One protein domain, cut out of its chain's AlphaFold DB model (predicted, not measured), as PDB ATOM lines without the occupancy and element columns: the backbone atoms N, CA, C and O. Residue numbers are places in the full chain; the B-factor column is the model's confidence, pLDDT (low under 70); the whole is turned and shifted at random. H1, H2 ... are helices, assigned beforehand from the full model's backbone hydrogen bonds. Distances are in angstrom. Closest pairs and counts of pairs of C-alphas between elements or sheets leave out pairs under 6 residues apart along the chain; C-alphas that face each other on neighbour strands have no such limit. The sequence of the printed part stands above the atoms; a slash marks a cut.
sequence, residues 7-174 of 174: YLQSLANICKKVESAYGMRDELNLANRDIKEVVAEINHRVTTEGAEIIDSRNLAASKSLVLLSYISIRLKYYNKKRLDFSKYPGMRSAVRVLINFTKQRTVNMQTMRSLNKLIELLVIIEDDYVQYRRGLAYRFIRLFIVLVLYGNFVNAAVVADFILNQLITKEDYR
ATOM      1  N   TYR A   7     -39.298 -27.088  40.188       92.19
ATOM      2  CA  TYR A   7     -38.565 -26.597  39.019       92.19
ATOM      3  C   TYR A   7     -37.558 -25.533  39.431       92.19
ATOM      4  O   TYR A   7     -36.392 -25.633  39.057       92.19
ATOM      5  N   LEU A   8     -37.974 -24.552  40.233       92.56
ATOM      6  CA  LEU A   8     -37.081 -23.488  40.687       92.56
ATOM      7  C   LEU A   8     -35.903 -24.047  41.499       92.56
ATOM      8  O   LEU A   8     -34.759 -23.646  41.280       92.56
ATOM      9  N   GLN A   9     -36.156 -25.025  42.373       94.38
ATOM     10  CA  GLN A   9     -35.098 -25.725  43.105       94.38
ATOM     11  C   GLN A   9     -34.148 -26.484  42.178       94.38
ATOM     12  O   GLN A   9     -32.929 -26.387  42.325       94.38
ATOM     13  N   SER A  10     -34.690 -27.208  41.197       95.44
ATOM     14  CA  SER A  10     -33.882 -27.943  40.219       95.44
ATOM     15  C   SER A  10     -33.000 -26.999  39.402       95.44
ATOM     16  O   SER A  10     -31.806 -27.245  39.262       95.44
ATOM     17  N   LEU A  11     -33.552 -25.876  38.934       96.88
ATOM     18  CA  LEU A  11     -32.815 -24.842  38.206       96.88
ATOM     19  C   LEU A  11     -31.713 -24.214  39.070       96.88
ATOM     20  O   LEU A  11     -30.584 -24.051  38.607       96.88
ATOM     21  N   ALA A  12     -32.006 -23.912  40.337       95.81
ATOM     22  CA  ALA A  12     -31.013 -23.397  41.274       95.81
ATOM     23  C   ALA A  12     -29.874 -24.402  41.515       95.81
ATOM     24  O   ALA A  12     -28.708 -24.004  41.558       95.81
ATOM     25  N   ASN A  13     -30.193 -25.693  41.631       96.75
ATOM     26  CA  ASN A  13     -29.212 -26.760  41.811       96.75
ATOM     27  C   ASN A  13     -28.349 -26.972  40.565       96.75
ATOM     28  O   ASN A  13     -27.134 -27.090  40.697       96.75
ATOM     29  N   ILE A  14     -28.944 -26.962  39.369       97.50
ATOM     30  CA  ILE A  14     -28.200 -27.009  38.102       97.50
ATOM     31  C   ILE A  14     -27.228 -25.836  38.037       97.50
ATOM     32  O   ILE A  14     -26.035 -26.041  37.834       97.50
ATOM     33  N   CYS A  15     -27.715 -24.619  38.288       96.81
ATOM     34  CA  CYS A  15     -26.888 -23.422  38.250       96.81
ATOM     35  C   CYS A  15     -25.700 -23.519  39.223       96.81
ATOM     36  O   CYS A  15     -24.563 -23.272  38.834       96.81
ATOM     37  N   LYS A  16     -25.936 -23.972  40.465       96.12
ATOM     38  CA  LYS A  16     -24.869 -24.210  41.452       96.12
ATOM     39  C   LYS A  16     -23.847 -25.249  40.977       96.12
ATOM     40  O   LYS A  16     -22.656 -25.010  41.120       96.12
ATOM     41  N   LYS A  17     -24.296 -26.378  40.421       97.12
ATOM     42  CA  LYS A  17     -23.402 -27.446  39.945       97.12
ATOM     43  C   LYS A  17     -22.529 -26.996  38.775       97.12
ATOM     44  O   LYS A  17     -21.350 -27.326  38.754       97.12
ATOM     45  N   VAL A  18     -23.084 -26.228  37.836       97.69
ATOM     46  CA  VAL A  18     -22.311 -25.677  36.710       97.69
ATOM     47  C   VAL A  18     -21.305 -24.635  37.204       97.69
ATOM     48  O   VAL A  18     -20.147 -24.684  36.809       97.69
ATOM     49  N   GLU A  19     -21.700 -23.747  38.123       96.44
ATOM     50  CA  GLU A  19     -20.765 -22.805  38.760       96.44
ATOM     51  C   GLU A  19     -19.613 -23.541  39.469       96.44
ATOM     52  O   GLU A  19     -18.459 -23.151  39.326       96.44
ATOM     53  N   SER A  20     -19.900 -24.628  40.195       96.56
ATOM     54  CA  SER A  20     -18.865 -25.465  40.818       96.56
ATOM     55  C   SER A  20     -17.969 -26.172  39.795       96.56
ATOM     56  O   SER A  20     -16.767 -26.235  40.008       96.56
ATOM     57  N   ALA A  21     -18.509 -26.660  38.673       96.62
ATOM     58  CA  ALA A  21     -17.710 -27.312  37.627       96.62
ATOM     59  C   ALA A  21     -16.632 -26.382  37.038       96.62
ATOM     60  O   ALA A  21     -15.520 -26.816  36.740       96.62
ATOM     61  N   TYR A  22     -16.931 -25.086  36.939       96.25
ATOM     62  CA  TYR A  22     -15.986 -24.057  36.496       96.25
ATOM     63  C   TYR A  22     -15.189 -23.409  37.641       96.25
ATOM     64  O   TYR A  22     -14.521 -22.398  37.437       96.25
ATOM     65  N   GLY A  23     -15.250 -23.969  38.853       93.25
ATOM     66  CA  GLY A  23     -14.510 -23.470  40.013       93.25
ATOM     67  C   GLY A  23     -14.925 -22.065  40.459       93.25
ATOM     68  O   GLY A  23     -14.124 -21.304  40.997       93.25
ATOM     69  N   MET A  24     -16.173 -21.665  40.191       93.56
ATOM     70  CA  MET A  24     -16.697 -20.352  40.589       93.56
ATOM     71  C   MET A  24     -17.121 -20.311  42.060       93.56
ATOM     72  O   MET A  24     -17.417 -19.242  42.591       93.56
ATOM     73  N   ARG A  25     -17.230 -21.470  42.708       89.88
ATOM     74  CA  ARG A  25     -17.633 -21.617  44.115       89.88
ATOM     75  C   ARG A  25     -16.478 -22.052  45.016       89.88
ATOM     76  O   ARG A  25     -16.726 -22.396  46.167       89.88
ATOM     77  N   ASP A  26     -15.264 -22.022  44.478       88.25
ATOM     78  CA  ASP A  26     -14.027 -22.323  45.194       88.25
ATOM     79  C   ASP A  26     -13.638 -21.114  46.070       88.25
ATOM     80  O   ASP A  26     -14.438 -20.193  46.260       88.25
ATOM     81  N   GLU A  27     -12.408 -21.078  46.580       78.62
ATOM     82  CA  GLU A  27     -11.925 -20.039  47.506       78.62
ATOM     83  C   GLU A  27     -12.118 -18.608  46.980       78.62
ATOM     84  O   GLU A  27     -12.510 -17.711  47.726       78.62
ATOM     85  N   LEU A  28     -11.944 -18.394  45.671       82.38
ATOM     86  CA  LEU A  28     -12.139 -17.084  45.039       82.38
ATOM     87  C   LEU A  28     -13.610 -16.643  44.967       82.38
ATOM     88  O   LEU A  28     -13.874 -15.463  44.737       82.38
ATOM     89  N   ASN A  29     -14.560 -17.567  45.148       88.38
ATOM     90  CA  ASN A  29     -16.005 -17.332  45.181       88.38
ATOM     91  C   ASN A  29     -16.521 -16.417  44.054       88.38
ATOM     92  O   ASN A  29     -17.320 -15.503  44.280       88.38
ATOM     93  N   LEU A  30     -16.077 -16.674  42.817       89.44
ATOM     94  CA  LEU A  30     -16.469 -15.921  41.617       89.44
ATOM     95  C   LEU A  30     -17.992 -15.840  41.433       89.44
ATOM     96  O   LEU A  30     -18.514 -14.884  40.865       89.44
ATOM     97  N   ALA A  31     -18.746 -16.807  41.962       87.19
ATOM     98  CA  ALA A  31     -20.202 -16.788  41.962       87.19
ATOM     99  C   ALA A  31     -20.796 -15.543  42.656       87.19
ATOM    100  O   ALA A  31     -21.934 -15.172  42.347       87.19
ATOM    101  N   ASN A  32     -20.029 -14.887  43.532       86.69
ATOM    102  CA  ASN A  32     -20.364 -13.652  44.237       86.69
ATOM    103  C   ASN A  32     -19.488 -12.458  43.823       86.69
ATOM    104  O   ASN A  32     -19.515 -11.440  44.517       86.69
ATOM    105  N   ARG A  33     -18.782 -12.524  42.687       90.31
ATOM    106  CA  ARG A  33     -18.039 -11.398  42.081       90.31
ATOM    107  C   ARG A  33     -18.758 -10.809  40.870       90.31
ATOM    108  O   ARG A  33     -19.703 -11.433  40.366       90.31
ATOM    109  N   ASP A  34     -18.434  -9.562  40.539       91.44
ATOM    110  CA  ASP A  34     -19.021  -8.865  39.392       91.44
ATOM    111  C   ASP A  34     -18.589  -9.520  38.083       91.44
ATOM    112  O   ASP A  34     -17.649 -10.319  38.036       91.44
ATOM    113  N   ILE A  35     -19.316  -9.230  37.009       94.19
ATOM    114  CA  ILE A  35     -19.067  -9.891  35.736       94.19
ATOM    115  C   ILE A  35     -17.680  -9.560  35.180       94.19
ATOM    116  O   ILE A  35     -17.105 -10.411  34.503       94.19
ATOM    117  N   LYS A  36     -17.108  -8.381  35.469       94.50
ATOM    118  CA  LYS A  36     -15.771  -8.018  34.977       94.50
ATOM    119  C   LYS A  36     -14.711  -8.879  35.648       94.50
ATOM    120  O   LYS A  36     -13.894  -9.469  34.944       94.50
ATOM    121  N   GLU A  37     -14.768  -9.014  36.970       94.50
ATOM    122  CA  GLU A  37     -13.883  -9.901  37.728       94.50
ATOM    123  C   GLU A  37     -14.035 -11.363  37.291       94.50
ATOM    124  O   GLU A  37     -13.040 -12.056  37.081       94.50
ATOM    125  N   VAL A  38     -15.274 -11.831  37.090       95.19
ATOM    126  CA  VAL A  38     -15.539 -13.193  36.597       95.19
ATOM    127  C   VAL A  38     -14.912 -13.400  35.218       95.19
ATOM    128  O   VAL A  38     -14.210 -14.383  35.015       95.19
ATOM    129  N   VAL A  39     -15.151 -12.497  34.265       96.25
ATOM    130  CA  VAL A  39     -14.625 -12.616  32.896       96.25
ATOM    131  C   VAL A  39     -13.097 -12.562  32.887       96.25
ATOM    132  O   VAL A  39     -12.481 -13.355  32.178       96.25
ATOM    133  N   ALA A  40     -12.484 -11.674  33.673       96.06
ATOM    134  CA  ALA A  40     -11.030 -11.569  33.777       96.06
ATOM    135  C   ALA A  40     -10.402 -12.879  34.277       96.06
ATOM    136  O   ALA A  40      -9.492 -13.407  33.639       96.06
ATOM    137  N   GLU A  41     -10.940 -13.439  35.360       96.06
ATOM    138  CA  GLU A  41     -10.455 -14.696  35.933       96.06
ATOM    139  C   GLU A  41     -10.696 -15.891  35.002       96.06
ATOM    140  O   GLU A  41      -9.810 -16.722  34.818       96.06
ATOM    141  N   ILE A  42     -11.873 -15.985  34.372       95.44
ATOM    142  CA  ILE A  42     -12.147 -17.075  33.429       95.44
ATOM    143  C   ILE A  42     -11.222 -16.995  32.215       95.44
ATOM    144  O   ILE A  42     -10.684 -18.021  31.806       95.44
ATOM    145  N   ASN A  43     -10.979 -15.804  31.664       95.00
ATOM    146  CA  ASN A  43     -10.016 -15.646  30.575       95.00
ATOM    147  C   ASN A  43      -8.612 -16.072  31.016       95.00
ATOM    148  O   ASN A  43      -7.963 -16.824  30.295       95.00
ATOM    149  N   HIS A  44      -8.174 -15.661  32.212       95.38
ATOM    150  CA  HIS A  44      -6.890 -16.088  32.765       95.38
ATOM    151  C   HIS A  44      -6.790 -17.620  32.846       95.38
ATOM    152  O   HIS A  44      -5.824 -18.193  32.337       95.38
ATOM    153  N   ARG A  45      -7.813 -18.298  33.384       94.56
ATOM    154  CA  ARG A  45      -7.873 -19.769  33.448       94.56
ATOM    155  C   ARG A  45      -7.836 -20.410  32.071       94.56
ATOM    156  O   ARG A  45      -7.026 -21.292  31.849       94.56
ATOM    157  N   VAL A  46      -8.651 -19.951  31.125       93.81
ATOM    158  CA  VAL A  46      -8.695 -20.532  29.772       93.81
ATOM    159  C   VAL A  46      -7.355 -20.379  29.043       93.81
ATOM    160  O   VAL A  46      -7.014 -21.217  28.216       93.81
ATOM    161  N   THR A  47      -6.570 -19.343  29.357       94.25
ATOM    162  CA  THR A  47      -5.233 -19.148  28.768       94.25
ATOM    163  C   THR A  47      -4.101 -19.889  29.480       94.25
ATOM    164  O   THR A  47      -3.039 -20.058  28.887       94.25
ATOM    165  N   THR A  48      -4.290 -20.287  30.740       95.06
ATOM    166  CA  THR A  48      -3.226 -20.876  31.580       95.06
ATOM    167  C   THR A  48      -3.451 -22.348  31.909       95.06
ATOM    168  O   THR A  48      -2.485 -23.088  32.078       95.06
ATOM    169  N   GLU A  49      -4.706 -22.792  31.990       94.00
ATOM    170  CA  GLU A  49      -5.076 -24.191  32.185       94.00
ATOM    171  C   GLU A  49      -4.850 -24.986  30.889       94.00
ATOM    172  O   GLU A  49      -5.104 -24.514  29.780       94.00
ATOM    173  N   GLY A  50      -4.392 -26.231  31.030       93.88
ATOM    174  CA  GLY A  50      -4.248 -27.144  29.898       93.88
ATOM    175  C   GLY A  50      -5.599 -27.583  29.320       93.88
ATOM    176  O   GLY A  50      -6.611 -27.622  30.026       93.88
ATOM    177  N   ALA A  51      -5.598 -27.990  28.047       94.69
ATOM    178  CA  ALA A  51      -6.799 -28.445  27.338       94.69
ATOM    179  C   ALA A  51      -7.548 -29.568  28.081       94.69
ATOM    180  O   ALA A  51      -8.769 -29.522  28.190       94.69
ATOM    181  N   GLU A  52      -6.828 -30.518  28.686       96.19
ATOM    182  CA  GLU A  52      -7.427 -31.616  29.460       96.19
ATOM    183  C   GLU A  52      -8.236 -31.127  30.675       96.19
ATOM    184  O   GLU A  52      -9.290 -31.682  31.000       96.19
ATOM    185  N   ILE A  53      -7.775 -30.063  31.343       96.25
ATOM    186  CA  ILE A  53      -8.478 -29.468  32.486       96.25
ATOM    187  C   ILE A  53      -9.758 -28.789  31.994       96.25
ATOM    188  O   ILE A  53     -10.829 -29.003  32.568       96.25
ATOM    189  N   ILE A  54      -9.661 -28.016  30.909       96.44
ATOM    190  CA  ILE A  54     -10.810 -27.363  30.270       96.44
ATOM    191  C   ILE A  54     -11.859 -28.406  29.859       96.44
ATOM    192  O   ILE A  54     -13.041 -28.249  30.180       96.44
ATOM    193  N   ASP A  55     -11.437 -29.505  29.234       96.75
ATOM    194  CA  ASP A  55     -12.321 -30.596  28.816       96.75
ATOM    195  C   ASP A  55     -12.986 -31.289  30.009       96.75
ATOM    196  O   ASP A  55     -14.195 -31.541  29.991       96.75
ATOM    197  N   SER A  56     -12.242 -31.524  31.091       97.44
ATOM    198  CA  SER A  56     -12.782 -32.083  32.335       97.44
ATOM    199  C   SER A  56     -13.855 -31.179  32.959       97.44
ATOM    200  O   SER A  56     -14.950 -31.646  33.307       97.44
ATOM    201  N   ARG A  57     -13.606 -29.861  33.028       97.12
ATOM    202  CA  ARG A  57     -14.585 -28.866  33.504       97.12
ATOM    203  C   ARG A  57     -15.827 -28.835  32.612       97.12
ATOM    204  O   ARG A  57     -16.957 -28.878  33.113       97.12
ATOM    205  N   ASN A  58     -15.634 -28.830  31.293       97.75
ATOM    206  CA  ASN A  58     -16.713 -28.860  30.307       97.75
ATOM    207  C   ASN A  58     -17.563 -30.131  30.429       97.75
ATOM    208  O   ASN A  58     -18.799 -30.054  30.402       97.75
ATOM    209  N   LEU A  59     -16.939 -31.291  30.636       97.31
ATOM    210  CA  LEU A  59     -17.629 -32.557  30.864       97.31
ATOM    211  C   LEU A  59     -18.436 -32.536  32.172       97.31
ATOM    212  O   LEU A  59     -19.596 -32.959  32.195       97.31
ATOM    213  N   ALA A  60     -17.865 -32.012  33.259       96.94
ATOM    214  CA  ALA A  60     -18.555 -31.879  34.540       96.94
ATOM    215  C   ALA A  60     -19.784 -30.954  34.445       96.94
ATOM    216  O   ALA A  60     -20.862 -31.301  34.944       96.94
ATOM    217  N   ALA A  61     -19.662 -29.821  33.746       97.44
ATOM    218  CA  ALA A  61     -20.775 -28.914  33.476       97.44
ATOM    219  C   ALA A  61     -21.868 -29.582  32.621       97.44
ATOM    220  O   ALA A  61     -23.054 -29.509  32.961       97.44
ATOM    221  N   SER A  62     -21.468 -30.300  31.564       96.19
ATOM    222  CA  SER A  62     -22.374 -30.994  30.633       96.19
ATOM    223  C   SER A  62     -23.334 -31.938  31.354       96.19
ATOM    224  O   SER A  62     -24.538 -31.910  31.100       96.19
ATOM    225  N   LYS A  63     -22.838 -32.715  32.330       95.00
ATOM    226  CA  LYS A  63     -23.659 -33.646  33.131       95.00
ATOM    227  C   LYS A  63     -24.855 -32.960  33.803       95.00
ATOM    228  O   LYS A  63     -25.920 -33.558  33.926       95.00
ATOM    229  N   SER A  64     -24.704 -31.699  34.217       94.38
ATOM    230  CA  SER A  64     -25.791 -30.925  34.834       94.38
ATOM    231  C   SER A  64     -26.715 -30.272  33.799       94.38
ATOM    232  O   SER A  64     -27.912 -30.116  34.052       94.38
ATOM    233  N   LEU A  65     -26.188 -29.906  32.630       96.81
ATOM    234  CA  LEU A  65     -26.927 -29.210  31.571       96.81
ATOM    235  C   LEU A  65     -27.789 -30.146  30.708       96.81
ATOM    236  O   LEU A  65     -28.799 -29.708  30.150       96.81
ATOM    237  N   VAL A  66     -27.506 -31.452  30.702       94.38
ATOM    238  CA  VAL A  66     -28.438 -32.466  30.169       94.38
ATOM    239  C   VAL A  66     -29.800 -32.370  30.870       94.38
ATOM    240  O   VAL A  66     -30.842 -32.322  30.213       94.38
ATOM    241  N   LEU A  67     -29.810 -32.250  32.202       94.19
ATOM    242  CA  LEU A  67     -31.054 -32.092  32.961       94.19
ATOM    243  C   LEU A  67     -31.753 -30.762  32.644       94.19
ATOM    244  O   LEU A  67     -32.984 -30.718  32.583       94.19
ATOM    245  N   LEU A  68     -30.990 -29.690  32.401       96.81
ATOM    246  CA  LEU A  68     -31.552 -28.404  31.984       96.81
ATOM    247  C   LEU A  68     -32.314 -28.532  30.665       96.81
ATOM    248  O   LEU A  68     -33.413 -27.997  30.560       96.81
ATOM    249  N   SER A  69     -31.770 -29.273  29.699       94.44
ATOM    250  CA  SER A  69     -32.420 -29.515  28.403       94.44
ATOM    251  C   SER A  69     -33.796 -30.161  28.586       94.44
ATOM    252  O   SER A  69     -34.799 -29.672  28.065       94.44
ATOM    253  N   TYR A  70     -33.873 -31.207  29.414       94.62
ATOM    254  CA  TYR A  70     -35.134 -31.879  29.735       94.62
ATOM    255  C   TYR A  70     -36.133 -30.956  30.453       94.62
ATOM    256  O   TYR A  70     -37.314 -30.901  30.094       94.62
ATOM    257  N   ILE A  71     -35.673 -30.190  31.450       95.06
ATOM    258  CA  ILE A  71     -36.515 -29.225  32.171       95.06
ATOM    259  C   ILE A  71     -37.018 -28.123  31.229       95.06
ATOM    260  O   ILE A  71     -38.201 -27.784  31.281       95.06
ATOM    261  N   SER A  72     -36.155 -27.598  30.357       94.25
ATOM    262  CA  SER A  72     -36.483 -26.562  29.370       94.25
ATOM    263  C   SER A  72     -37.636 -27.012  28.471       94.25
ATOM    264  O   SER A  72     -38.643 -26.310  28.366       94.25
ATOM    265  N   ILE A  73     -37.559 -28.234  27.925       93.25
ATOM    266  CA  ILE A  73     -38.619 -28.822  27.091       93.25
ATOM    267  C   ILE A  73     -39.942 -28.914  27.858       93.25
ATOM    268  O   ILE A  73     -40.985 -28.508  27.345       93.25
ATOM    269  N   ARG A  74     -39.924 -29.398  29.108       94.38
ATOM    270  CA  ARG A  74     -41.142 -29.498  29.932       94.38
ATOM    271  C   ARG A  74     -41.756 -28.136  30.217       94.38
ATOM    272  O   ARG A  74     -42.968 -27.972  30.093       94.38
ATOM    273  N   LEU A  75     -40.937 -27.165  30.615       92.88
ATOM    274  CA  LEU A  75     -41.400 -25.806  30.878       92.88
ATOM    275  C   LEU A  75     -42.009 -25.190  29.616       92.88
ATOM    276  O   LEU A  75     -43.097 -24.627  29.696       92.88
ATOM    277  N   LYS A  76     -41.381 -25.383  28.452       90.94
ATOM    278  CA  LYS A  76     -41.900 -24.940  27.153       90.94
ATOM    279  C   LYS A  76     -43.238 -25.596  26.804       90.94
ATOM    280  O   LYS A  76     -44.182 -24.886  26.471       90.94
ATOM    281  N   TYR A  77     -43.348 -26.921  26.942       90.69
ATOM    282  CA  TYR A  77     -44.581 -27.673  26.667       90.69
ATOM    283  C   TYR A  77     -45.763 -27.166  27.504       90.69
ATOM    284  O   TYR A  77     -46.839 -26.899  26.974       90.69
ATOM    285  N   TYR A  78     -45.543 -26.952  28.803       89.81
ATOM    286  CA  TYR A  78     -46.565 -26.433  29.718       89.81
ATOM    287  C   TYR A  78     -46.673 -24.899  29.735       89.81
ATOM    288  O   TYR A  78     -47.401 -24.365  30.570       89.81
ATOM    289  N   ASN A  79     -45.938 -24.186  28.874       87.69
ATOM    290  CA  ASN A  79     -45.840 -22.722  28.856       87.69
ATOM    291  C   ASN A  79     -45.550 -22.103  30.245       87.69
ATOM    292  O   ASN A  79     -46.139 -21.100  30.643       87.69
ATOM    293  N   LYS A  80     -44.659 -22.729  31.021       90.56
ATOM    294  CA  LYS A  80     -44.291 -22.298  32.373       90.56
ATOM    295  C   LYS A  80     -43.020 -21.462  32.356       90.56
ATOM    296  O   LYS A  80     -41.973 -21.905  31.886       90.56
ATOM    297  N   LYS A  81     -43.103 -20.285  32.972       91.12
ATOM    298  CA  LYS A  81     -41.965 -19.408  33.255       91.12
ATOM    299  C   LYS A  81     -41.559 -19.543  34.717       91.12
ATOM    300  O   LYS A  81     -42.419 -19.638  35.596       91.12
ATOM    301  N   ARG A  82     -40.258 -19.642  34.970       92.56
ATOM    302  CA  ARG A  82     -39.668 -19.785  36.313       92.56
ATOM    303  C   ARG A  82     -38.522 -18.828  36.574       92.56
ATOM    304  O   ARG A  82     -38.209 -18.580  37.733       92.56
ATOM    305  N   LEU A  83     -37.926 -18.285  35.520       91.81
ATOM    306  CA  LEU A  83     -37.022 -17.155  35.626       91.81
ATOM    307  C   LEU A  83     -37.793 -15.883  35.286       91.81
ATOM    308  O   LEU A  83     -38.399 -15.801  34.219       91.81
ATOM    309  N   ASP A  84     -37.771 -14.923  36.203       87.12
ATOM    310  CA  ASP A  84     -38.335 -13.597  35.983       87.12
ATOM    311  C   ASP A  84     -37.232 -12.660  35.489       87.12
ATOM    312  O   ASP A  84     -36.263 -12.397  36.202       87.12
ATOM    313  N   PHE A  85     -37.387 -12.190  34.253       87.81
ATOM    314  CA  PHE A  85     -36.487 -11.229  33.626       87.81
ATOM    315  C   PHE A  85     -37.083  -9.814  33.536       87.81
ATOM    316  O   PHE A  85     -36.408  -8.906  33.059       87.81
ATOM    317  N   SER A  86     -38.325  -9.604  33.993       83.56
ATOM    318  CA  SER A  86     -39.075  -8.347  33.810       83.56
ATOM    319  C   SER A  86     -38.388  -7.124  34.423       83.56
ATOM    320  O   SER A  86     -38.588  -6.002  33.968       83.56
ATOM    321  N   LYS A  87     -37.555  -7.354  35.440       80.50
ATOM    322  CA  LYS A  87     -36.857  -6.313  36.203       80.50
ATOM    323  C   LYS A  87     -35.458  -5.987  35.683       80.50
ATOM    324  O   LYS A  87     -34.816  -5.098  36.230       80.50
ATOM    325  N   TYR A  88     -34.972  -6.707  34.672       83.56
ATOM    326  CA  TYR A  88     -33.647  -6.471  34.110       83.56
ATOM    327  C   TYR A  88     -33.746  -5.535  32.896       83.56
ATOM    328  O   TYR A  88     -34.454  -5.858  31.934       83.56
ATOM    329  N   PRO A  89     -33.040  -4.391  32.886       84.00
ATOM    330  CA  PRO A  89     -32.984  -3.531  31.709       84.00
ATOM    331  C   PRO A  89     -32.305  -4.239  30.527       84.00
ATOM    332  O   PRO A  89     -31.580  -5.220  30.682       84.00
ATOM    333  N   GLY A  90     -32.553  -3.751  29.308       84.81
ATOM    334  CA  GLY A  90     -31.806  -4.159  28.110       84.81
ATOM    335  C   GLY A  90     -32.007  -5.605  27.627       84.81
ATOM    336  O   GLY A  90     -31.306  -6.035  26.708       84.81
ATOM    337  N   MET A  91     -32.988  -6.353  28.148       88.69
ATOM    338  CA  MET A  91     -33.218  -7.764  27.778       88.69
ATOM    339  C   MET A  91     -33.502  -7.996  26.288       88.69
ATOM    340  O   MET A  91     -33.138  -9.042  25.755       88.69
ATOM    341  N   ARG A  92     -34.040  -7.008  25.559       85.94
ATOM    342  CA  ARG A  92     -34.157  -7.088  24.087       85.94
ATOM    343  C   ARG A  92     -32.797  -7.247  23.395       85.94
ATOM    344  O   ARG A  92     -32.715  -7.930  22.377       85.94
ATOM    345  N   SER A  93     -31.744  -6.622  23.925       86.19
ATOM    346  CA  SER A  93     -30.376  -6.783  23.419       86.19
ATOM    347  C   SER A  93     -29.854  -8.187  23.727       86.19
ATOM    348  O   SER A  93     -29.361  -8.870  22.826       86.19
ATOM    349  N   ALA A  94     -30.075  -8.665  24.959       88.38
ATOM    350  CA  ALA A  94     -29.711 -10.020  25.369       88.38
ATOM    351  C   ALA A  94     -30.345 -11.086  24.465       88.38
ATOM    352  O   ALA A  94     -29.645 -11.972  23.982       88.38
ATOM    353  N   VAL A  95     -31.640 -10.960  24.148       89.00
ATOM    354  CA  VAL A  95     -32.349 -11.871  23.233       89.00
ATOM    355  C   VAL A  95     -31.652 -11.963  21.873       89.00
ATOM    356  O   VAL A  95     -31.423 -13.069  21.385       89.00
ATOM    357  N   ARG A  96     -31.264 -10.832  21.266       86.69
ATOM    358  CA  ARG A  96     -30.579 -10.838  19.957       86.69
ATOM    359  C   ARG A  96     -29.246 -11.578  20.013       86.69
ATOM    360  O   ARG A  96     -28.935 -12.320  19.087       86.69
ATOM    361  N   VAL A  97     -28.478 -11.390  21.087       88.56
ATOM    362  CA  VAL A  97     -27.208 -12.104  21.284       88.56
ATOM    363  C   VAL A  97     -27.467 -13.603  21.431       88.56
ATOM    364  O   VAL A  97     -26.893 -14.390  20.686       88.56
ATOM    365  N   LEU A  98     -28.375 -14.001  22.325       90.62
ATOM    366  CA  LEU A  98     -28.680 -15.408  22.612       90.62
ATOM    367  C   LEU A  98     -29.215 -16.162  21.381       90.62
ATOM    368  O   LEU A  98     -28.880 -17.328  21.177       90.62
ATOM    369  N   ILE A  99     -29.998 -15.505  20.516       88.31
ATOM    370  CA  ILE A  99     -30.490 -16.102  19.261       88.31
ATOM    371  C   ILE A  99     -29.332 -16.519  18.341       88.31
ATOM    372  O   ILE A  99     -29.405 -17.573  17.706       88.31
ATOM    373  N   ASN A 100     -28.243 -15.749  18.291       84.50
ATOM    374  CA  ASN A 100     -27.096 -16.088  17.444       84.50
ATOM    375  C   ASN A 100     -26.422 -17.395  17.891       84.50
ATOM    376  O   ASN A 100     -25.952 -18.154  17.048       84.50
ATOM    377  N   PHE A 101     -26.448 -17.696  19.191       84.69
ATOM    378  CA  PHE A 101     -25.866 -18.912  19.764       84.69
ATOM    379  C   PHE A 101     -26.783 -20.139  19.699       84.69
ATOM    380  O   PHE A 101     -26.316 -21.249  19.925       84.69
ATOM    381  N   THR A 102     -28.068 -19.972  19.377       84.56
ATOM    382  CA  THR A 102     -29.005 -21.101  19.210       84.56
ATOM    383  C   THR A 102     -29.201 -21.511  17.753       84.56
ATOM    384  O   THR A 102     -29.562 -22.654  17.485       84.56
ATOM    385  N   LYS A 103     -28.966 -20.601  16.799       75.00
ATOM    386  CA  LYS A 103     -29.217 -20.843  15.367       75.00
ATOM    387  C   LYS A 103     -27.976 -21.205  14.550       75.00
ATOM    388  O   LYS A 103     -28.115 -21.806  13.488       75.00
ATOM    389  N   GLN A 104     -26.779 -20.810  14.983       66.62
ATOM    390  CA  GLN A 104     -25.560 -20.992  14.191       66.62
ATOM    391  C   GLN A 104     -24.876 -22.332  14.494       66.62
ATOM    392  O   GLN A 104     -24.725 -22.709  15.651       66.62
ATOM    393  N   ARG A 105     -24.432 -23.040  13.443       60.47
ATOM    394  CA  ARG A 105     -23.678 -24.306  13.565       60.47
ATOM    395  C   ARG A 105     -22.207 -24.101  13.939       60.47
ATOM    396  O   ARG A 105     -21.580 -25.029  14.434       60.47
ATOM    397  N   THR A 106     -21.664 -22.910  13.700       63.72
ATOM    398  CA  THR A 106     -20.272 -22.551  13.991       63.72
ATOM    399  C   THR A 106     -20.210 -21.176  14.649       63.72
ATOM    400  O   THR A 106     -20.859 -20.229  14.203       63.72
ATOM    401  N   VAL A 107     -19.429 -21.062  15.725       68.69
ATOM    402  CA  VAL A 107     -19.180 -19.786  16.405       68.69
ATOM    403  C   VAL A 107     -18.088 -19.046  15.645       68.69
ATOM    404  O   VAL A 107     -16.970 -19.537  15.518       68.69
ATOM    405  N   ASN A 108     -18.414 -17.867  15.118       73.06
ATOM    406  CA  ASN A 108     -17.466 -17.011  14.411       73.06
ATOM    407  C   ASN A 108     -17.100 -15.769  15.245       73.06
ATOM    408  O   ASN A 108     -17.691 -15.488  16.293       73.06
ATOM    409  N   MET A 109     -16.129 -14.990  14.765       70.69
ATOM    410  CA  MET A 109     -15.640 -13.790  15.456       70.69
ATOM    411  C   MET A 109     -16.754 -12.763  15.740       70.69
ATOM    412  O   MET A 109     -16.716 -12.053  16.745       70.69
ATOM    413  N   GLN A 110     -17.780 -12.694  14.890       71.88
ATOM    414  CA  GLN A 110     -18.920 -11.793  15.066       71.88
ATOM    415  C   GLN A 110     -19.856 -12.251  16.195       71.88
ATOM    416  O   GLN A 110     -20.389 -11.422  16.943       71.88
ATOM    417  N   THR A 111     -20.000 -13.559  16.380       75.44
ATOM    418  CA  THR A 111     -20.723 -14.167  17.503       75.44
ATOM    419  C   THR A 111     -19.996 -13.908  18.825       75.44
ATOM    420  O   THR A 111     -20.633 -13.504  19.799       75.44
ATOM    421  N   MET A 112     -18.659 -13.954  18.833       80.69
ATOM    422  CA  MET A 112     -17.854 -13.550  19.996       80.69
ATOM    423  C   MET A 112     -17.948 -12.046  20.300       80.69
ATOM    424  O   MET A 112     -18.125 -11.668  21.452       80.69
ATOM    425  N   ARG A 113     -17.949 -11.161  19.291       80.69
ATOM    426  CA  ARG A 113     -18.211  -9.719  19.515       80.69
ATOM    427  C   ARG A 113     -19.600  -9.458  20.101       80.69
ATOM    428  O   ARG A 113     -19.791  -8.502  20.847       80.69
ATOM    429  N   SER A 114     -20.575 -10.299  19.765       82.88
ATOM    430  CA  SER A 114     -21.924 -10.205  20.327       82.88
ATOM    431  C   SER A 114     -21.958 -10.590  21.810       82.88
ATOM    432  O   SER A 114     -22.788 -10.055  22.540       82.88
ATOM    433  N   LEU A 115     -21.036 -11.443  22.276       89.94
ATOM    434  CA  LEU A 115     -20.881 -11.774  23.695       89.94
ATOM    435  C   LEU A 115     -20.500 -10.546  24.533       89.94
ATOM    436  O   LEU A 115     -21.073 -10.349  25.600       89.94
ATOM    437  N   ASN A 116     -19.605  -9.686  24.031       90.38
ATOM    438  CA  ASN A 116     -19.182  -8.472  24.746       90.38
ATOM    439  C   ASN A 116     -20.362  -7.548  25.062       90.38
ATOM    440  O   ASN A 116     -20.451  -7.031  26.168       90.38
ATOM    441  N   LYS A 117     -21.338  -7.441  24.151       90.38
ATOM    442  CA  LYS A 117     -22.575  -6.679  24.396       90.38
ATOM    443  C   LYS A 117     -23.388  -7.235  25.566       90.38
ATOM    444  O   LYS A 117     -24.078  -6.489  26.252       90.38
ATOM    445  N   LEU A 118     -23.350  -8.553  25.772       91.56
ATOM    446  CA  LEU A 118     -24.033  -9.200  26.888       91.56
ATOM    447  C   LEU A 118     -23.266  -9.008  28.203       91.56
ATOM    448  O   LEU A 118     -23.896  -8.825  29.239       91.56
ATOM    449  N   ILE A 119     -21.931  -9.005  28.156       94.25
ATOM    450  CA  ILE A 119     -21.079  -8.667  29.306       94.25
ATOM    451  C   ILE A 119     -21.328  -7.217  29.731       94.25
ATOM    452  O   ILE A 119     -21.638  -6.981  30.893       94.25
ATOM    453  N   GLU A 120     -21.280  -6.262  28.798       92.62
ATOM    454  CA  GLU A 120     -21.591  -4.843  29.042       92.62
ATOM    455  C   GLU A 120     -22.984  -4.658  29.650       92.62
ATOM    456  O   GLU A 120     -23.166  -3.881  30.584       92.62
ATOM    457  N   LEU A 121     -23.971  -5.421  29.176       91.06
ATOM    458  CA  LEU A 121     -25.307  -5.402  29.756       91.06
ATOM    459  C   LEU A 121     -25.320  -5.875  31.215       91.06
ATOM    460  O   LEU A 121     -26.015  -5.279  32.036       91.06
ATOM    461  N   LEU A 122     -24.577  -6.938  31.545       92.56
ATOM    462  CA  LEU A 122     -24.465  -7.391  32.931       92.56
ATOM    463  C   LEU A 122     -23.746  -6.363  33.811       92.56
ATOM    464  O   LEU A 122     -24.169  -6.197  34.947       92.56
ATOM    465  N   VAL A 123     -22.751  -5.640  33.285       92.69
ATOM    466  CA  VAL A 123     -22.099  -4.528  34.001       92.69
ATOM    467  C   VAL A 123     -23.123  -3.456  34.376       92.69
ATOM    468  O   VAL A 123     -23.242  -3.117  35.545       92.69
ATOM    469  N   ILE A 124     -23.934  -2.997  33.417       89.62
ATOM    470  CA  ILE A 124     -24.981  -1.988  33.668       89.62
ATOM    471  C   ILE A 124     -25.985  -2.480  34.722       89.62
ATOM    472  O   ILE A 124     -26.378  -1.745  35.622       89.62
ATOM    473  N   ILE A 125     -26.402  -3.749  34.634       87.69
ATOM    474  CA  ILE A 125     -27.310  -4.354  35.619       87.69
ATOM    475  C   ILE A 125     -26.682  -4.372  37.017       87.69
ATOM    476  O   ILE A 125     -27.392  -4.192  38.004       87.69
ATOM    477  N   GLU A 126     -25.386  -4.645  37.118       89.31
ATOM    478  CA  GLU A 126     -24.685  -4.694  38.398       89.31
ATOM    479  C   GLU A 126     -24.494  -3.315  39.016       89.31
ATOM    480  O   GLU A 126     -24.669  -3.207  40.227       89.31
ATOM    481  N   ASP A 127     -24.210  -2.294  38.210       85.69
ATOM    482  CA  ASP A 127     -24.012  -0.919  38.678       85.69
ATOM    483  C   ASP A 127     -25.333  -0.304  39.182       85.69
ATOM    484  O   ASP A 127     -25.389   0.245  40.283       85.69
ATOM    485  N   ASP A 128     -26.424  -0.478  38.428       80.38
ATOM    486  CA  ASP A 128     -27.704   0.191  38.709       80.38
ATOM    487  C   ASP A 128     -28.687  -0.672  39.529       80.38
ATOM    488  O   ASP A 128     -29.641  -0.161  40.121       80.38
ATOM    489  N   TYR A 129     -28.489  -1.999  39.567       77.12
ATOM    490  CA  TYR A 129     -29.441  -2.952  40.153       77.12
ATOM    491  C   TYR A 129     -28.773  -4.118  40.904       77.12
ATOM    492  O   TYR A 129     -29.171  -5.283  40.766       77.12
ATOM    493  N   VAL A 130     -27.803  -3.804  41.769       71.06
ATOM    494  CA  VAL A 130     -27.001  -4.751  42.579       71.06
ATOM    495  C   VAL A 130     -27.828  -5.900  43.192       71.06
ATOM    496  O   VAL A 130     -27.392  -7.055  43.202       71.06
ATOM    497  N   GLN A 131     -29.053  -5.627  43.664       74.38
ATOM    498  CA  GLN A 131     -29.940  -6.635  44.265       74.38
ATOM    499  C   GLN A 131     -30.296  -7.813  43.336       74.38
ATOM    500  O   GLN A 131     -30.572  -8.915  43.817       74.38
ATOM    501  N   TYR A 132     -30.267  -7.627  42.013       73.62
ATOM    502  CA  TYR A 132     -30.656  -8.654  41.043       73.62
ATOM    503  C   TYR A 132     -29.509  -9.575  40.618       73.62
ATOM    504  O   TYR A 132     -29.761 -10.606  39.984       73.62
ATOM    505  N   ARG A 133     -28.274  -9.275  41.031       74.88
ATOM    506  CA  ARG A 133     -27.066 -10.064  40.747       74.88
ATOM    507  C   ARG A 133     -27.107 -11.479  41.328       74.88
ATOM    508  O   ARG A 133     -26.559 -12.425  40.771       74.88
ATOM    509  N   ARG A 134     -27.800 -11.652  42.455       80.81
ATOM    510  CA  ARG A 134     -28.004 -12.971  43.086       80.81
ATOM    511  C   ARG A 134     -29.196 -13.730  42.498       80.81
ATOM    512  O   ARG A 134     -29.368 -14.917  42.783       80.81
ATOM    513  N   GLY A 135     -30.004 -13.055  41.680       89.44
ATOM    514  CA  GLY A 135     -31.169 -13.625  41.022       89.44
ATOM    515  C   GLY A 135     -30.783 -14.778  40.102       89.44
ATOM    516  O   GLY A 135     -29.760 -14.751  39.418       89.44
ATOM    517  N   LEU A 136     -31.617 -15.816  40.075       92.94
ATOM    518  CA  LEU A 136     -31.347 -16.995  39.258       92.94
ATOM    519  C   LEU A 136     -31.316 -16.652  37.758       92.94
ATOM    520  O   LEU A 136     -30.489 -17.190  37.033       92.94
ATOM    521  N   ALA A 137     -32.157 -15.707  37.327       92.94
ATOM    522  CA  ALA A 137     -32.185 -15.157  35.974       92.94
ATOM    523  C   ALA A 137     -30.818 -14.593  35.544       92.94
ATOM    524  O   ALA A 137     -30.237 -15.074  34.571       92.94
ATOM    525  N   TYR A 138     -30.263 -13.659  36.326       93.56
ATOM    526  CA  TYR A 138     -28.911 -13.127  36.122       93.56
ATOM    527  C   TYR A 138     -27.862 -14.243  36.058       93.56
ATOM    528  O   TYR A 138     -27.050 -14.301  35.133       93.56
ATOM    529  N   ARG A 139     -27.904 -15.180  37.014       94.75
ATOM    530  CA  ARG A 139     -26.913 -16.260  37.095       94.75
ATOM    531  C   ARG A 139     -26.932 -17.171  35.869       94.75
ATOM    532  O   ARG A 139     -25.870 -17.632  35.467       94.75
ATOM    533  N   PHE A 140     -28.087 -17.398  35.239       96.69
ATOM    534  CA  PHE A 140     -28.151 -18.134  33.973       96.69
ATOM    535  C   PHE A 140     -27.523 -17.360  32.803       96.69
ATOM    536  O   PHE A 140     -26.814 -17.975  32.010       96.69
ATOM    537  N   ILE A 141     -27.699 -16.034  32.720       95.69
ATOM    538  CA  ILE A 141     -27.005 -15.209  31.711       95.69
ATOM    539  C   ILE A 141     -25.487 -15.271  31.930       95.69
ATOM    540  O   ILE A 141     -24.729 -15.491  30.986       95.69
ATOM    541  N   ARG A 142     -25.031 -15.159  33.182       95.94
ATOM    542  CA  ARG A 142     -23.611 -15.304  33.522       95.94
ATOM    543  C   ARG A 142     -23.071 -16.684  33.157       95.94
ATOM    544  O   ARG A 142     -21.996 -16.779  32.576       95.94
ATOM    545  N   LEU A 143     -23.810 -17.752  33.464       97.06
ATOM    546  CA  LEU A 143     -23.419 -19.114  33.093       97.06
ATOM    547  C   LEU A 143     -23.280 -19.280  31.584       97.06
ATOM    548  O   LEU A 143     -22.330 -19.915  31.139       97.06
ATOM    549  N   PHE A 144     -24.190 -18.695  30.804       97.38
ATOM    550  CA  PHE A 144     -24.059 -18.665  29.354       97.38
ATOM    551  C   PHE A 144     -22.728 -18.028  28.925       97.38
ATOM    552  O   PHE A 144     -22.011 -18.629  28.131       97.38
ATOM    553  N   ILE A 145     -22.351 -16.878  29.495       96.69
ATOM    554  CA  ILE A 145     -21.070 -16.223  29.183       96.69
ATOM    555  C   ILE A 145     -19.885 -17.131  29.526       96.69
ATOM    556  O   ILE A 145     -19.018 -17.337  28.683       96.69
ATOM    557  N   VAL A 146     -19.872 -17.722  30.725       96.94
ATOM    558  CA  VAL A 146     -18.799 -18.632  31.166       96.94
ATOM    559  C   VAL A 146     -18.653 -19.822  30.215       96.94
ATOM    560  O   VAL A 146     -17.542 -20.137  29.801       96.94
ATOM    561  N   LEU A 147     -19.762 -20.447  29.812       96.75
ATOM    562  CA  LEU A 147     -19.748 -21.566  28.863       96.75
ATOM    563  C   LEU A 147     -19.128 -21.172  27.518       96.75
ATOM    564  O   LEU A 147     -18.361 -21.947  26.954       96.75
ATOM    565  N   VAL A 148     -19.441 -19.975  27.013       95.06
ATOM    566  CA  VAL A 148     -18.868 -19.469  25.758       95.06
ATOM    567  C   VAL A 148     -17.365 -19.221  25.894       95.06
ATOM    568  O   VAL A 148     -16.619 -19.600  24.995       95.06
ATOM    569  N   LEU A 149     -16.909 -18.637  27.007       94.69
ATOM    570  CA  LEU A 149     -15.483 -18.380  27.245       94.69
ATOM    571  C   LEU A 149     -14.662 -19.674  27.348       94.69
ATOM    572  O   LEU A 149     -13.557 -19.732  26.824       94.69
ATOM    573  N   TYR A 150     -15.225 -20.734  27.934       95.19
ATOM    574  CA  TYR A 150     -14.615 -22.071  27.983       95.19
ATOM    575  C   TYR A 150     -14.763 -22.885  26.681       95.19
ATOM    576  O   TYR A 150     -14.454 -24.079  26.658       95.19
ATOM    577  N   GLY A 151     -15.288 -22.289  25.604       92.69
ATOM    578  CA  GLY A 151     -15.488 -22.970  24.320       92.69
ATOM    579  C   GLY A 151     -16.583 -24.045  24.326       92.69
ATOM    580  O   GLY A 151     -16.724 -24.803  23.368       92.69
ATOM    581  N   ASN A 152     -17.401 -24.120  25.379       94.00
ATOM    582  CA  ASN A 152     -18.442 -25.132  25.542       94.00
ATOM    583  C   ASN A 152     -19.738 -24.743  24.812       94.00
ATOM    584  O   ASN A 152     -20.805 -24.564  25.409       94.00
ATOM    585  N   PHE A 153     -19.641 -24.571  23.493       91.88
ATOM    586  CA  PHE A 153     -20.675 -23.915  22.692       91.88
ATOM    587  C   PHE A 153     -21.997 -24.683  22.617       91.88
ATOM    588  O   PHE A 153     -23.057 -24.063  22.616       91.88
ATOM    589  N   VAL A 154     -21.963 -26.019  22.611       91.31
ATOM    590  CA  VAL A 154     -23.186 -26.844  22.592       91.31
ATOM    591  C   VAL A 154     -24.007 -26.606  23.859       91.31
ATOM    592  O   VAL A 154     -25.209 -26.349  23.802       91.31
ATOM    593  N   ASN A 155     -23.352 -26.625  25.016       95.31
ATOM    594  CA  ASN A 155     -24.013 -26.364  26.285       95.31
ATOM    595  C   ASN A 155     -24.384 -24.884  26.455       95.31
ATOM    596  O   ASN A 155     -25.424 -24.581  27.041       95.31
ATOM    597  N   ALA A 156     -23.588 -23.958  25.909       95.56
ATOM    598  CA  ALA A 156     -23.968 -22.551  25.828       95.56
ATOM    599  C   ALA A 156     -25.271 -22.376  25.029       95.56
ATOM    600  O   ALA A 156     -26.162 -21.658  25.476       95.56
ATOM    601  N   ALA A 157     -25.430 -23.082  23.905       93.81
ATOM    602  CA  ALA A 157     -26.657 -23.071  23.111       93.81
ATOM    603  C   ALA A 157     -27.863 -23.615  23.897       93.81
ATOM    604  O   ALA A 157     -28.936 -23.017  23.852       93.81
ATOM    605  N   VAL A 158     -27.684 -24.687  24.682       95.31
ATOM    606  CA  VAL A 158     -28.725 -25.213  25.591       95.31
ATOM    607  C   VAL A 158     -29.166 -24.155  26.604       95.31
ATOM    608  O   VAL A 158     -30.364 -23.943  26.805       95.31
ATOM    609  N   VAL A 159     -28.213 -23.476  27.250       97.31
ATOM    610  CA  VAL A 159     -28.526 -22.420  28.223       97.31
ATOM    611  C   VAL A 159     -29.194 -21.228  27.536       97.31
ATOM    612  O   VAL A 159     -30.168 -20.696  28.068       97.31
ATOM    613  N   ALA A 160     -28.726 -20.835  26.353       95.44
ATOM    614  CA  ALA A 160     -29.311 -19.748  25.580       95.44
ATOM    615  C   ALA A 160     -30.759 -20.048  25.168       95.44
ATOM    616  O   ALA A 160     -31.632 -19.212  25.398       95.44
ATOM    617  N   ASP A 161     -31.039 -21.241  24.633       93.94
ATOM    618  CA  ASP A 161     -32.399 -21.668  24.286       93.94
ATOM    619  C   ASP A 161     -33.304 -21.687  25.519       93.94
ATOM    620  O   ASP A 161     -34.422 -21.176  25.480       93.94
ATOM    621  N   PHE A 162     -32.806 -22.194  26.649       96.00
ATOM    622  CA  PHE A 162     -33.549 -22.147  27.901       96.00
ATOM    623  C   PHE A 162     -33.891 -20.706  28.313       96.00
ATOM    624  O   PHE A 162     -35.060 -20.428  28.579       96.00
ATOM    625  N   ILE A 163     -32.922 -19.783  28.325       95.69
ATOM    626  CA  ILE A 163     -33.158 -18.369  28.669       95.69
ATOM    627  C   ILE A 163     -34.177 -17.741  27.710       95.69
ATOM    628  O   ILE A 163     -35.121 -17.091  28.162       95.69
ATOM    629  N   LEU A 164     -34.047 -17.977  26.403       93.44
ATOM    630  CA  LEU A 164     -35.003 -17.500  25.399       93.44
ATOM    631  C   LEU A 164     -36.406 -18.065  25.643       93.44
ATOM    632  O   LEU A 164     -37.376 -17.311  25.650       93.44
ATOM    633  N   ASN A 165     -36.523 -19.358  25.952       92.06
ATOM    634  CA  ASN A 165     -37.785 -19.992  26.334       92.06
ATOM    635  C   ASN A 165     -38.338 -19.461  27.663       92.06
ATOM    636  O   ASN A 165     -39.497 -19.735  27.969       92.06
ATOM    637  N   GLN A 166     -37.563 -18.743  28.480       92.50
ATOM    638  CA  GLN A 166     -38.063 -18.030  29.657       92.50
ATOM    639  C   GLN A 166     -38.471 -16.586  29.320       92.50
ATOM    640  O   GLN A 166     -39.509 -16.144  29.798       92.50
ATOM    641  N   LEU A 167     -37.755 -15.904  28.422       86.50
ATOM    642  CA  LEU A 167     -38.035 -14.528  27.985       86.50
ATOM    643  C   LEU A 167     -39.229 -14.404  27.026       86.50
ATOM    644  O   LEU A 167     -40.084 -13.553  27.228       86.50
ATOM    645  N   ILE A 168     -39.290 -15.249  25.996       68.94
ATOM    646  CA  ILE A 168     -40.234 -15.128  24.876       68.94
ATOM    647  C   ILE A 168     -41.542 -15.830  25.230       68.94
ATOM    648  O   ILE A 168     -41.546 -17.022  25.551       68.94
ATOM    649  N   THR A 169     -42.660 -15.121  25.198       56.00
ATOM    650  CA  THR A 169     -43.992 -15.693  25.436       56.00
ATOM    651  C   THR A 169     -44.632 -16.148  24.121       56.00
ATOM    652  O   THR A 169     -44.229 -15.734  23.042       56.00
ATOM    653  N   LYS A 170     -45.644 -17.027  24.182       44.66
ATOM    654  CA  LYS A 170     -46.429 -17.416  22.990       44.66
ATOM    655  C   LYS A 170     -47.123 -16.223  22.305       44.66
ATOM    656  O   LYS A 170     -47.521 -16.365  21.154       44.66
ATOM    657  N   GLU A 171     -47.271 -15.090  22.991       39.50
ATOM    658  CA  GLU A 171     -47.822 -13.849  22.431       39.50
ATOM    659  C   GLU A 171     -46.855 -13.171  21.452       39.50
ATOM    660  O   GLU A 171     -47.317 -12.524  20.525       39.50
ATOM    661  N   ASP A 172     -45.544 -13.421  21.552       44.00
ATOM    662  CA  ASP A 172     -44.531 -12.901  20.616       44.00
ATOM    663  C   ASP A 172     -44.520 -13.633  19.249       44.00
ATOM    664  O   ASP A 172     -43.698 -13.334  18.382       44.00
ATOM    665  N   TYR A 173     -45.393 -14.634  19.072       36.78
ATOM    666  CA  TYR A 173     -45.560 -15.426  17.843       36.78
ATOM    667  C   TYR A 173     -46.898 -15.166  17.127       36.78
ATOM    668  O   TYR A 173     -47.218 -15.878  16.172       36.78
ATOM    669  N   ARG A 174     -47.694 -14.203  17.602       30.97
ATOM    670  CA  ARG A 174     -48.910 -13.715  16.937       30.97
ATOM    671  C   ARG A 174     -48.669 -12.325  16.370       30.97
ATOM    672  O   ARG A 174     -49.324 -12.028  15.352       30.97
TER     673      ARG A 174
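AT A GLANCE: This is residues 7 to 174 of the 174 residues of an uncharacterized protein of Coprococcus eutactus CAG:665 (UniProt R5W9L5). This is an up-and-down bundle of six helices, H1, H3, H4, H5, H6 and H7, with H6 in the core and H1, H3, H7, H4 and H5 following one another part of the way round it. H2 packs on H5 and H6 at one end of the longest axis, while the short H8 lies at the other end and touches no helix. The printed part has 168 residues with eight named helices, H1 to H8 in order, and no named strand; its class is all helix. It is compact, with a radius of gyration of the C-alphas of 15.1 A and spans of 48 by 34 by 33 A.

IN THESE COORDINATES: H1, residues 7 to 21, begins with C-alpha 7 at (-38.565, -26.597, 39.019) and is 20.9 A long. H2 holds residues 35 to 48. H3, residues 51 to 77, is the longest at 37.8 A, ends with C-alpha 77 at (-44.581, -27.673, 26.667) and has a kink of 34 degrees near residue 63. H4 holds residues 91 to 103, and H5, residues 109 to 128, is 29.7 A long. H6 holds residues 136 to 149, H7 residues 153 to 167. H8, residues 170 to 173, ends with C-alpha 173 at (-45.560, -15.426, 17.843).

HOW THE PARTS SIT: H6 is the hub, touching four helices. With H7 it forms a hairpin, the closest C-alphas being those of Phe 144 and Ala 156, 5.2 A apart, at a shallow tilt of 25 degrees. It touches H1 at Ala 12 and Leu 136, whose C-alphas are 6.7 A apart, with a tilt of 34 degrees, only just shallow. H5 touches it with residues 115 to 122 alone, and H2 touches it at Asn 43 and Leu 149, C-alphas 7.0 A apart. H1 and H3 touch and run opposite ways at 10 degrees, a shallow tilt; their closest C-alphas, of Val 18 and Ala 61, are 4.8 A apart. H3 touches H7 at Ser 72 and Phe 162, C-alphas 5.5 A apart. H7 touches H4 at Ala 157 and Thr 102, C-alphas 5.0 A apart, at a steep tilt of 42 degrees. H4 and H5 form a hairpin, closest at the C-alphas of Val 97 and Ser 114, 5.7 A. H1 and H5 are apart. Every O i to N i+4 pair is within hydrogen-bond range in H1, H2, H6 and H7; the counts are 20 of 23 in H3, 7 of 9 in H4 and 13 of 16 in H5, and H8 is too short for such a pair.

THE WHOLE: The C-alphas farthest apart, of Thr 48 and Arg 174, are 48.5 A apart. The printed part has no cut. The links from H1 to H2 and from H3 to H4 are long, 13 residues each. The mean pLDDT of the printed part is 88.6; residues 104 to 107 and 168 to 174 are under 70.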